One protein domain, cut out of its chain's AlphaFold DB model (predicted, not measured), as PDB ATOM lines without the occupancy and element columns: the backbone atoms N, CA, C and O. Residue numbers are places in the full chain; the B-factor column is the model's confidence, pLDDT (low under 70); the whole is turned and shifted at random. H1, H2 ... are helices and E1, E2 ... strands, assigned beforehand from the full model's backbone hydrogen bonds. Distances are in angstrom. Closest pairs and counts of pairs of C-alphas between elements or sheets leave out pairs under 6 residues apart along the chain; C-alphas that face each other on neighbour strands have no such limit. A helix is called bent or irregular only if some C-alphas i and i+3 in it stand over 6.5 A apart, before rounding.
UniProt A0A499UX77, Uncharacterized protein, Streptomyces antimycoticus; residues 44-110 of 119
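What this domain is: This is residues 44 to 110 of the 119 residues of an uncharacterized protein of Streptomyces antimycoticus (UniProt A0A499UX77). A small three-stranded sheet, E1 E2 E3, has a short helix, H1, grazing it, while a second helix, H2, lies far off at the other end of a long linking stretch that runs past E3 and then away from the sheet. The distant H2 gives the model its elongated outline, with C-alpha spans of 40 by 23 by 22 A. The printed part has 67 residues, with three named strands and two named helices in the order E1 E2 E3 H1 H2, and under half of the residues are in them. The sheet's order is E1 - E2 - E3, all antiparallel; the class is mixed, helices and strands. The whole is loose, with a radius of gyration of the C-alphas of 14.4 A.

How they stand to each other: E1, residues 44 to 46, E2, residues 50 to 53, and E3, residues 62 to 66, form a meander, each strand the antiparallel neighbour of the one before. E2 is the inner strand, and E1 and E3 are edge strands. The hairpin E1 and E2 has an angle of 166 degrees between directions; N 45 and O 52 are 2.8 A apart, within hydrogen-bond range, as are N 52 and O 45 at 2.8 A. In the hairpin E2 and E3 the angle is 150 degrees, with N 51 and O 65 at 2.9 A and N 64 and O 51 at 2.8 A, within hydrogen-bond range. H1, residues 72 to 78, only grazes the sheet with its residues 72 to 75. The closest C-alphas of E3 and H1 are those of Leu 66 and Ala 72, 7.3 A apart; those of E2 and H1 are Ala 50 and Val 75, 7.4 A apart. H2, residues 97 to 107, is not on the sheet, and is apart from E1, E2, E3 and H1. In H1 every O i to N i+4 pair is within hydrogen-bond range; in H2, 6 of 7 are.

Where its parts are: E1 begins at C-alpha 44, (34.485, 157.151, 23.581), and measures 6.5 A from first to last C-alpha. E2 measures 10.0 A, E3 11.3 A and H1 10.1 A. H2, 14.3 A, runs from C-alpha 97 at (14.226, 164.933, 34.961) to C-alpha 107 at (23.371, 175.316, 31.442). It is irregular, but only just: C-alphas 104 and 107 are 6.8 A apart.

The domain as a whole: The two C-alphas farthest apart are those of Pro 57 and Glu 110, 42.3 A. The printed part has no cut. The link H1 to H2, residues 79 to 96, is long; E1 to E2 and E3 to H1 are tight, and E2 to E3 is short. The mean pLDDT of the printed part is 93.7, and no printed residue is under 70.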
ATOM      1  N   CYS A  44      35.680 157.331  24.393       95.56
ATOM      2  CA  CYS A  44      34.485 157.151  23.581       95.56
ATOM      3  C   CYS A  44      34.407 158.190  22.461       95.56
ATOM      4  O   CYS A  44      35.106 159.205  22.483       95.56
ATOM      5  N   VAL A  45      33.532 157.913  21.504       95.81
ATOM      6  CA  VAL A  45      33.062 158.836  20.474       95.81
ATOM      7  C   VAL A  45      31.544 158.895  20.602       95.81
ATOM      8  O   VAL A  45      30.896 157.853  20.626       95.81
ATOM      9  N   VAL A  46      30.979 160.093  20.707       95.94
ATOM     10  CA  VAL A  46      29.525 160.304  20.745       95.94
ATOM     11  C   VAL A  46      29.130 161.030  19.468       95.94
ATOM     12  O   VAL A  46      29.754 162.034  19.122       95.94
ATOM     13  N   THR A  47      28.141 160.499  18.754       94.25
ATOM     14  CA  THR A  47      27.574 161.092  17.533       94.25
ATOM     15  C   THR A  47      26.088 161.371  17.730       94.25
ATOM     16  O   THR A  47      25.541 161.043  18.775       94.25
ATOM     17  N   GLU A  48      25.404 161.936  16.734       92.88
ATOM     18  CA  GLU A  48      23.937 162.034  16.758       92.88
ATOM     19  C   GLU A  48      23.212 160.678  16.676       92.88
ATOM     20  O   GLU A  48      22.004 160.614  16.891       92.88
ATOM     21  N   LEU A  49      23.931 159.590  16.383       94.75
ATOM     22  CA  LEU A  49      23.351 158.262  16.180       94.75
ATOM     23  C   LEU A  49      23.612 157.304  17.348       94.75
ATOM     24  O   LEU A  49      22.765 156.468  17.673       94.75
ATOM     25  N   ALA A  50      24.805 157.361  17.936       95.69
ATOM     26  CA  ALA A  50      25.273 156.327  18.847       95.69
ATOM     27  C   ALA A  50      26.406 156.798  19.764       95.69
ATOM     28  O   ALA A  50      27.128 157.763  19.495       95.69
ATOM     29  N   VAL A  51      26.621 156.019  20.823       96.75
ATOM     30  CA  VAL A  51      27.866 156.030  21.594       96.75
ATOM     31  C   VAL A  51      28.749 154.894  21.091       96.75
ATOM     32  O   VAL A  51      28.315 153.743  21.041       96.75
ATOM     33  N   LEU A  52      29.996 155.208  20.753       95.50
ATOM     34  CA  LEU A  52      31.018 154.258  20.326       95.50
ATOM     35  C   LEU A  52      32.201 154.270  21.295       95.50
ATOM     36  O   LEU A  52      32.500 155.293  21.917       95.50
ATOM     37  N   ASP A  53      32.907 153.150  21.412       95.00
ATOM     38  CA  ASP A  53      34.116 153.052  22.229       95.00
ATOM     39  C   ASP A  53      35.180 152.130  21.620       95.00
ATOM     40  O   ASP A  53      35.027 151.620  20.513       95.00
ATOM     41  N   PHE A  54      36.294 151.982  22.338       94.38
ATOM     42  CA  PHE A  54      37.450 151.177  21.944       94.38
ATOM     43  C   PHE A  54      37.743 150.081  22.981       94.38
ATOM     44  O   PHE A  54      38.902 149.837  23.335       94.38
ATOM     45  N   THR A  55      36.696 149.481  23.558       92.44
ATOM     46  CA  THR A  55      36.834 148.444  24.597       92.44
ATOM     47  C   THR A  55      37.029 147.032  24.037       92.44
ATOM     48  O   THR A  55      37.201 146.089  24.809       92.44
ATOM     49  N   THR A  56      37.095 146.878  22.710       90.56
ATOM     50  CA  THR A  56      37.443 145.604  22.067       90.56
ATOM     51  C   THR A  56      38.875 145.166  22.415       90.56
ATOM     52  O   THR A  56      39.737 146.012  22.695       90.56
ATOM     53  N   PRO A  57      39.195 143.857  22.323       90.19
ATOM     54  CA  PRO A  57      40.550 143.349  22.569       90.19
ATOM     55  C   PRO A  57      41.631 144.016  21.709       90.19
ATOM     56  O   PRO A  57      42.769 144.173  22.145       90.19
ATOM     57  N   HIS A  58      41.267 144.438  20.496       89.12
ATOM     58  CA  HIS A  58      42.170 145.074  19.538       89.12
ATOM     59  C   HIS A  58      42.089 146.605  19.542       89.12
ATOM     60  O   HIS A  58      42.705 147.237  18.688       89.12
ATOM     61  N   ARG A  59      41.344 147.216  20.478       91.69
ATOM     62  CA  ARG A  59      41.127 148.674  20.545       91.69
ATOM     63  C   ARG A  59      40.589 149.265  19.237       91.69
ATOM     64  O   ARG A  59      40.881 150.407  18.882       91.69
ATOM     65  N   THR A  60      39.795 148.475  18.525       90.44
ATOM     66  CA  THR A  60      38.999 148.900  17.376       90.44
ATOM     67  C   THR A  60      37.720 149.578  17.851       90.44
ATOM     68  O   THR A  60      37.234 149.312  18.950       90.44
ATOM     69  N   LEU A  61      37.190 150.481  17.027       92.50
ATOM     70  CA  LEU A  61      35.936 151.163  17.321       92.50
ATOM     71  C   LEU A  61      34.770 150.164  17.256       92.50
ATOM     72  O   LEU A  61      34.666 149.427  16.278       92.50
ATOM     73  N   GLN A  62      33.891 150.180  18.255       93.12
ATOM     74  CA  GLN A  62      32.648 149.402  18.290       93.12
ATOM     75  C   GLN A  62      31.473 150.265  18.760       93.12
ATOM     76  O   GLN A  62      31.674 151.283  19.432       93.12
ATOM     77  N   VAL A  63      30.244 149.852  18.442       95.81
ATOM     78  CA  VAL A  63      29.035 150.496  18.981       95.81
ATOM     79  C   VAL A  63      28.788 150.017  20.408       95.81
ATOM     80  O   VAL A  63      28.737 148.819  20.664       95.81
ATOM     81  N   ARG A  64      28.606 150.961  21.332       95.62
ATOM     82  CA  ARG A  64      28.274 150.697  22.736       95.62
ATOM     83  C   ARG A  64      26.773 150.784  22.999       95.62
ATOM     84  O   ARG A  64      26.233 149.974  23.743       95.62
ATOM     85  N   SER A  65      26.118 151.793  22.433       97.25
ATOM     86  CA  SER A  65      24.669 151.977  22.524       97.25
ATOM     87  C   SER A  65      24.151 152.789  21.348       97.25
ATOM     88  O   SER A  65      24.827 153.703  20.870       97.25
ATOM     89  N   LEU A  66      22.927 152.497  20.919       97.12
ATOM     90  CA  LEU A  66      22.211 153.301  19.928       97.12
ATOM     91  C   LEU A  66      21.449 154.419  20.638       97.12
ATOM     92  O   LEU A  66      20.999 154.239  21.769       97.12
ATOM     93  N   HIS A  67      21.305 155.592  20.037       96.44
ATOM     94  CA  HIS A  67      20.358 156.571  20.568       96.44
ATOM     95  C   HIS A  67      18.914 156.099  20.315       96.44
ATOM     96  O   HIS A  67      18.676 155.359  19.355       96.44
ATOM     97  N   PRO A  68      17.950 156.441  21.191       95.50
ATOM     98  CA  PRO A  68      16.553 156.058  21.004       95.50
ATOM     99  C   PRO A  68      16.049 156.393  19.591       95.50
ATOM    100  O   PRO A  68      16.249 157.500  19.101       95.50
ATOM    101  N   GLY A  69      15.421 155.420  18.923       93.31
ATOM    102  CA  GLY A  69      14.920 155.567  17.548       93.31
ATOM    103  C   GLY A  69      15.947 155.315  16.433       93.31
ATOM    104  O   GLY A  69      15.557 155.234  15.269       93.31
ATOM    105  N   VAL A  70      17.229 155.128  16.757       94.81
ATOM    106  CA  VAL A  70      18.282 154.809  15.778       94.81
ATOM    107  C   VAL A  70      18.417 153.297  15.598       94.81
ATOM    108  O   VAL A  70      18.334 152.531  16.559       94.81
ATOM    109  N   THR A  71      18.648 152.856  14.358       93.31
ATOM    110  CA  THR A  71      18.909 151.449  14.023       93.31
ATOM    111  C   THR A  71      20.401 151.191  13.817       93.31
ATOM    112  O   THR A  71      21.161 152.076  13.422       93.31
ATOM    113  N   ALA A  72      20.822 149.942  14.023       92.75
ATOM    114  CA  ALA A  72      22.173 149.491  13.686       92.75
ATOM    115  C   ALA A  72      22.532 149.761  12.213       92.75
ATOM    116  O   ALA A  72      23.673 150.099  11.903       92.75
ATOM    117  N   GLU A  73      21.552 149.650  11.312       91.69
ATOM    118  CA  GLU A  73      21.757 149.902   9.887       91.69
ATOM    119  C   GLU A  73      22.047 151.373   9.588       91.69
ATOM    120  O   GLU A  73      23.005 151.665   8.878       91.69
ATOM    121  N   ALA A  74      21.324 152.303  10.219       91.62
ATOM    122  CA  ALA A  74      21.594 153.732  10.068       91.62
ATOM    123  C   ALA A  74      23.037 154.088  10.478       91.62
ATOM    124  O   ALA A  74      23.707 154.888   9.822       91.62
ATOM    125  N   VAL A  75      23.555 153.449  11.535       92.69
ATOM    126  CA  VAL A  75      24.955 153.616  11.954       92.69
ATOM    127  C   VAL A  75      25.923 153.050  10.911       92.69
ATOM    128  O   VAL A  75      26.932 153.695  10.616       92.69
ATOM    129  N   ARG A  76      25.635 151.876  10.328       90.56
ATOM    130  CA  ARG A  76      26.464 151.286   9.261       90.56
ATOM    131  C   ARG A  76      26.531 152.188   8.038       90.56
ATOM    132  O   ARG A  76      27.628 152.481   7.574       90.56
ATOM    133  N   GLU A  77      25.389 152.669   7.562       90.38
ATOM    134  CA  GLU A  77      25.301 153.545   6.390       90.38
ATOM    135  C   GLU A  77      26.052 154.871   6.594       90.38
ATOM    136  O   GLU A  77      26.711 155.375   5.680       90.38
ATOM    137  N   ALA A  78      26.005 155.427   7.809       89.56
ATOM    138  CA  ALA A  78      26.712 156.659   8.156       89.56
ATOM    139  C   ALA A  78      28.228 156.466   8.373       89.56
ATOM    140  O   ALA A  78      28.997 157.438   8.324       89.56
ATOM    141  N   THR A  79      28.688 155.231   8.597       87.44
ATOM    142  CA  THR A  79      30.088 154.930   8.918       87.44
ATOM    143  C   THR A  79      30.876 154.575   7.660       87.44
ATOM    144  O   THR A  79      30.540 153.677   6.899       87.44
ATOM    145  N   GLY A  80      31.986 155.281   7.415       84.31
ATOM    146  CA  GLY A  80      32.768 155.130   6.181       84.31
ATOM    147  C   GLY A  80      33.661 153.888   6.104       84.31
ATOM    148  O   GLY A  80      34.569 153.873   5.273       84.31
ATOM    149  N   PHE A  81      33.489 152.921   6.999       84.62
ATOM    150  CA  PHE A  81      34.290 151.704   7.117       84.62
ATOM    151  C   PHE A  81      33.489 150.622   7.858       84.62
ATOM    152  O   PHE A  81      32.527 150.959   8.547       84.62
ATOM    153  N   PRO A  82      33.880 149.337   7.753       84.31
ATOM    154  CA  PRO A  82      33.206 148.260   8.471       84.31
ATOM    155  C   PRO A  82      33.267 148.471   9.985       84.31
ATOM    156  O   PRO A  82      34.353 148.603  10.552       84.31
ATOM    157  N   LEU A  83      32.101 148.495  10.624       85.88
ATOM    158  CA  LEU A  83      31.957 148.615  12.068       85.88
ATOM    159  C   LEU A  83      31.380 147.312  12.616       85.88
ATOM    160  O   LEU A  83      30.405 146.799  12.068       85.88
ATOM    161  N   ASP A  84      31.984 146.797  13.684       79.00
ATOM    162  CA  ASP A  84      31.421 145.669  14.418       79.00
ATOM    163  C   ASP A  84      30.256 146.176  15.277       79.00
ATOM    164  O   ASP A  84      30.410 147.107  16.079       79.00
ATOM    165  N   ILE A  85      29.070 145.626  15.036       87.50
ATOM    166  CA  ILE A  85      27.827 146.035  15.686       87.50
ATOM    167  C   ILE A  85      27.146 144.765  16.177       87.50
ATOM    168  O   ILE A  85      26.675 143.971  15.364       87.50
ATOM    169  N   ALA A  86      27.098 144.600  17.497       87.75
ATOM    170  CA  ALA A  86      26.427 143.474  18.128       87.75
ATOM    171  C   ALA A  86      24.917 143.479  17.832       87.75
ATOM    172  O   ALA A  86      24.312 144.540  17.667       87.75
ATOM    173  N   ASP A  87      24.309 142.293  17.804       84.44
ATOM    174  CA  ASP A  87      22.873 142.144  17.535       84.44
ATOM    175  C   ASP A  87      21.995 142.680  18.679       84.44
ATOM    176  O   ASP A  87      20.903 143.187  18.435       84.44
ATOM    177  N   ASP A  88      22.480 142.603  19.922       88.38
ATOM    178  CA  ASP A  88      21.766 143.048  21.125       88.38
ATOM    179  C   ASP A  88      22.449 144.275  21.739       88.38
ATOM    180  O   ASP A  88      23.208 144.192  22.709       88.38
ATOM    181  N   LEU A  89      22.238 145.433  21.109       93.44
ATOM    182  CA  LEU A  89      22.741 146.707  21.611       93.44
ATOM    183  C   LEU A  89      21.703 147.407  22.485       93.44
ATOM    184  O   LEU A  89      20.566 147.604  22.050       93.44
ATOM    185  N   PRO A  90      22.096 147.896  23.674       96.38
ATOM    186  CA  PRO A  90      21.202 148.706  24.474       96.38
ATOM    187  C   PRO A  90      20.961 150.060  23.803       96.38
ATOM    188  O   PRO A  90      21.833 150.624  23.128       96.38
ATOM    189  N   TYR A  91      19.798 150.643  24.079       97.44
ATOM    190  CA  TYR A  91      19.597 152.063  23.838       97.44
ATOM    191  C   TYR A  91      20.330 152.901  24.885       97.44
ATOM    192  O   TYR A  91      20.518 152.516  26.041       97.44
ATOM    193  N   THR A  92      20.752 154.083  24.457       97.75
ATOM    194  CA  THR A  92      21.335 155.106  25.318       97.75
ATOM    195  C   THR A  92      20.277 155.519  26.328       97.75
ATOM    196  O   THR A  92      19.125 155.733  25.956       97.75
ATOM    197  N   ARG A  93      20.659 155.605  27.606       97.44
ATOM    198  CA  ARG A  93      19.720 155.966  28.670       97.44
ATOM    199  C   ARG A  93      19.039 157.299  28.364       97.44
ATOM    200  O   ARG A  93      19.687 158.238  27.900       97.44
ATOM    201  N   GLU A  94      17.773 157.399  28.738       96.25
ATOM    202  CA  GLU A  94      17.098 158.687  28.753       96.25
ATOM    203  C   GLU A  94      17.725 159.608  29.818       96.25
ATOM    204  O   GLU A  94      18.161 159.139  30.887       96.25
ATOM    205  N   PRO A  95      17.795 160.924  29.562       97.12
ATOM    206  CA  PRO A  95      18.155 161.891  30.583       97.12
ATOM    207  C   PRO A  95      17.143 161.874  31.732       97.12
ATOM    208  O   PRO A  95      15.931 161.787  31.535       97.12
ATOM    209  N   THR A  96      17.631 162.005  32.960       98.31
ATOM    210  CA  THR A  96      16.759 162.136  34.131       98.31
ATOM    211  C   THR A  96      16.043 163.494  34.132       98.31
ATOM    212  O   THR A  96      16.558 164.466  33.571       98.31
ATOM    213  N   PRO A  97      14.903 163.639  34.837       98.44
ATOM    214  CA  PRO A  97      14.226 164.933  34.961       98.44
ATOM    215  C   PRO A  97      15.121 166.041  35.536       98.44
ATOM    216  O   PRO A  97      15.013 167.202  35.144       98.44
ATOM    217  N   ALA A  98      16.033 165.690  36.449       98.44
ATOM    218  CA  ALA A  98      16.988 166.635  37.017       98.44
ATOM    219  C   ALA A  98      18.024 167.103  35.984       98.44
ATOM    220  O   ALA A  98      18.306 168.297  35.915       98.44
ATOM    221  N   GLU A  99      18.549 166.191  35.162       98.56
ATOM    222  CA  GLU A  99      19.465 166.531  34.068       98.56
ATOM    223  C   GLU A  99      18.775 167.387  33.004       98.56
ATOM    224  O   GLU A  99      19.337 168.393  32.581       98.56
ATOM    225  N   LEU A 100      17.536 167.051  32.624       98.31
ATOM    226  CA  LEU A 100      16.758 167.848  31.670       98.31
ATOM    227  C   LEU A 100      16.545 169.277  32.163       98.31
ATOM    228  O   LEU A 100      16.744 170.213  31.392       98.31
ATOM    229  N   ARG A 101      16.184 169.447  33.441       98.31
ATOM    230  CA  ARG A 101      16.046 170.774  34.052       98.31
ATOM    231  C   ARG A 101      17.363 171.545  33.988       98.31
ATOM    232  O   ARG A 101      17.385 172.679  33.531       98.31
ATOM    233  N   LEU A 102      18.471 170.926  34.402       98.62
ATOM    234  CA  LEU A 102      19.786 171.573  34.367       98.62
ATOM    235  C   LEU A 102      20.168 172.011  32.952       98.62
ATOM    236  O   LEU A 102      20.593 173.146  32.765       98.62
ATOM    237  N   ILE A 103      19.981 171.147  31.955       97.94
ATOM    238  CA  ILE A 103      20.303 171.463  30.561       97.94
ATOM    239  C   ILE A 103      19.432 172.616  30.052       97.94
ATOM    240  O   ILE A 103      19.961 173.569  29.491       97.94
ATOM    241  N   ARG A 104      18.113 172.541  30.259       97.94
ATOM    242  CA  ARG A 104      17.137 173.455  29.642       97.94
ATOM    243  C   ARG A 104      16.971 174.786  30.362       97.94
ATOM    244  O   ARG A 104      16.496 175.722  29.739       97.94
ATOM    245  N   GLU A 105      17.305 174.871  31.647       98.19
ATOM    246  CA  GLU A 105      17.019 176.065  32.457       98.19
ATOM    247  C   GLU A 105      18.279 176.719  33.035       98.19
ATOM    248  O   GLU A 105      18.240 177.896  33.381       98.19
ATOM    249  N   VAL A 106      19.395 175.985  33.153       98.38
ATOM    250  CA  VAL A 106      20.605 176.475  33.841       98.38
ATOM    251  C   VAL A 106      21.815 176.546  32.913       98.38
ATOM    252  O   VAL A 106      22.486 177.571  32.866       98.38
ATOM    253  N   ILE A 107      22.124 175.459  32.207       98.12
ATOM    254  CA  ILE A 107      23.371 175.316  31.442       98.12
ATOM    255  C   ILE A 107      23.224 175.897  30.036       98.12
ATOM    256  O   ILE A 107      24.097 176.631  29.586       98.12
ATOM    257  N   ASP A 108      22.135 175.561  29.345       97.69
ATOM    258  CA  ASP A 108      21.868 175.994  27.973       97.69
ATOM    259  C   ASP A 108      20.400 176.444  27.812       97.69
ATOM    260  O   ASP A 108      19.618 175.812  27.085       97.69
ATOM    261  N   PRO A 109      19.998 177.521  28.520       97.56
ATOM    262  CA  PRO A 109      18.623 178.017  28.496       97.56
ATOM    263  C   PRO A 109      18.201 178.587  27.139       97.56
ATOM    264  O   PRO A 109      17.020 178.580  26.810       97.56
ATOM    265  N   GLU A 110      19.156 179.043  26.327       96.94
ATOM    266  CA  GLU A 110      18.899 179.576  24.983       96.94
ATOM    267  C   GLU A 110      18.869 178.486  23.897       96.94
ATOM    268  O   GLU A 110      18.596 178.782  22.736       96.94
TER     269      GLU A 110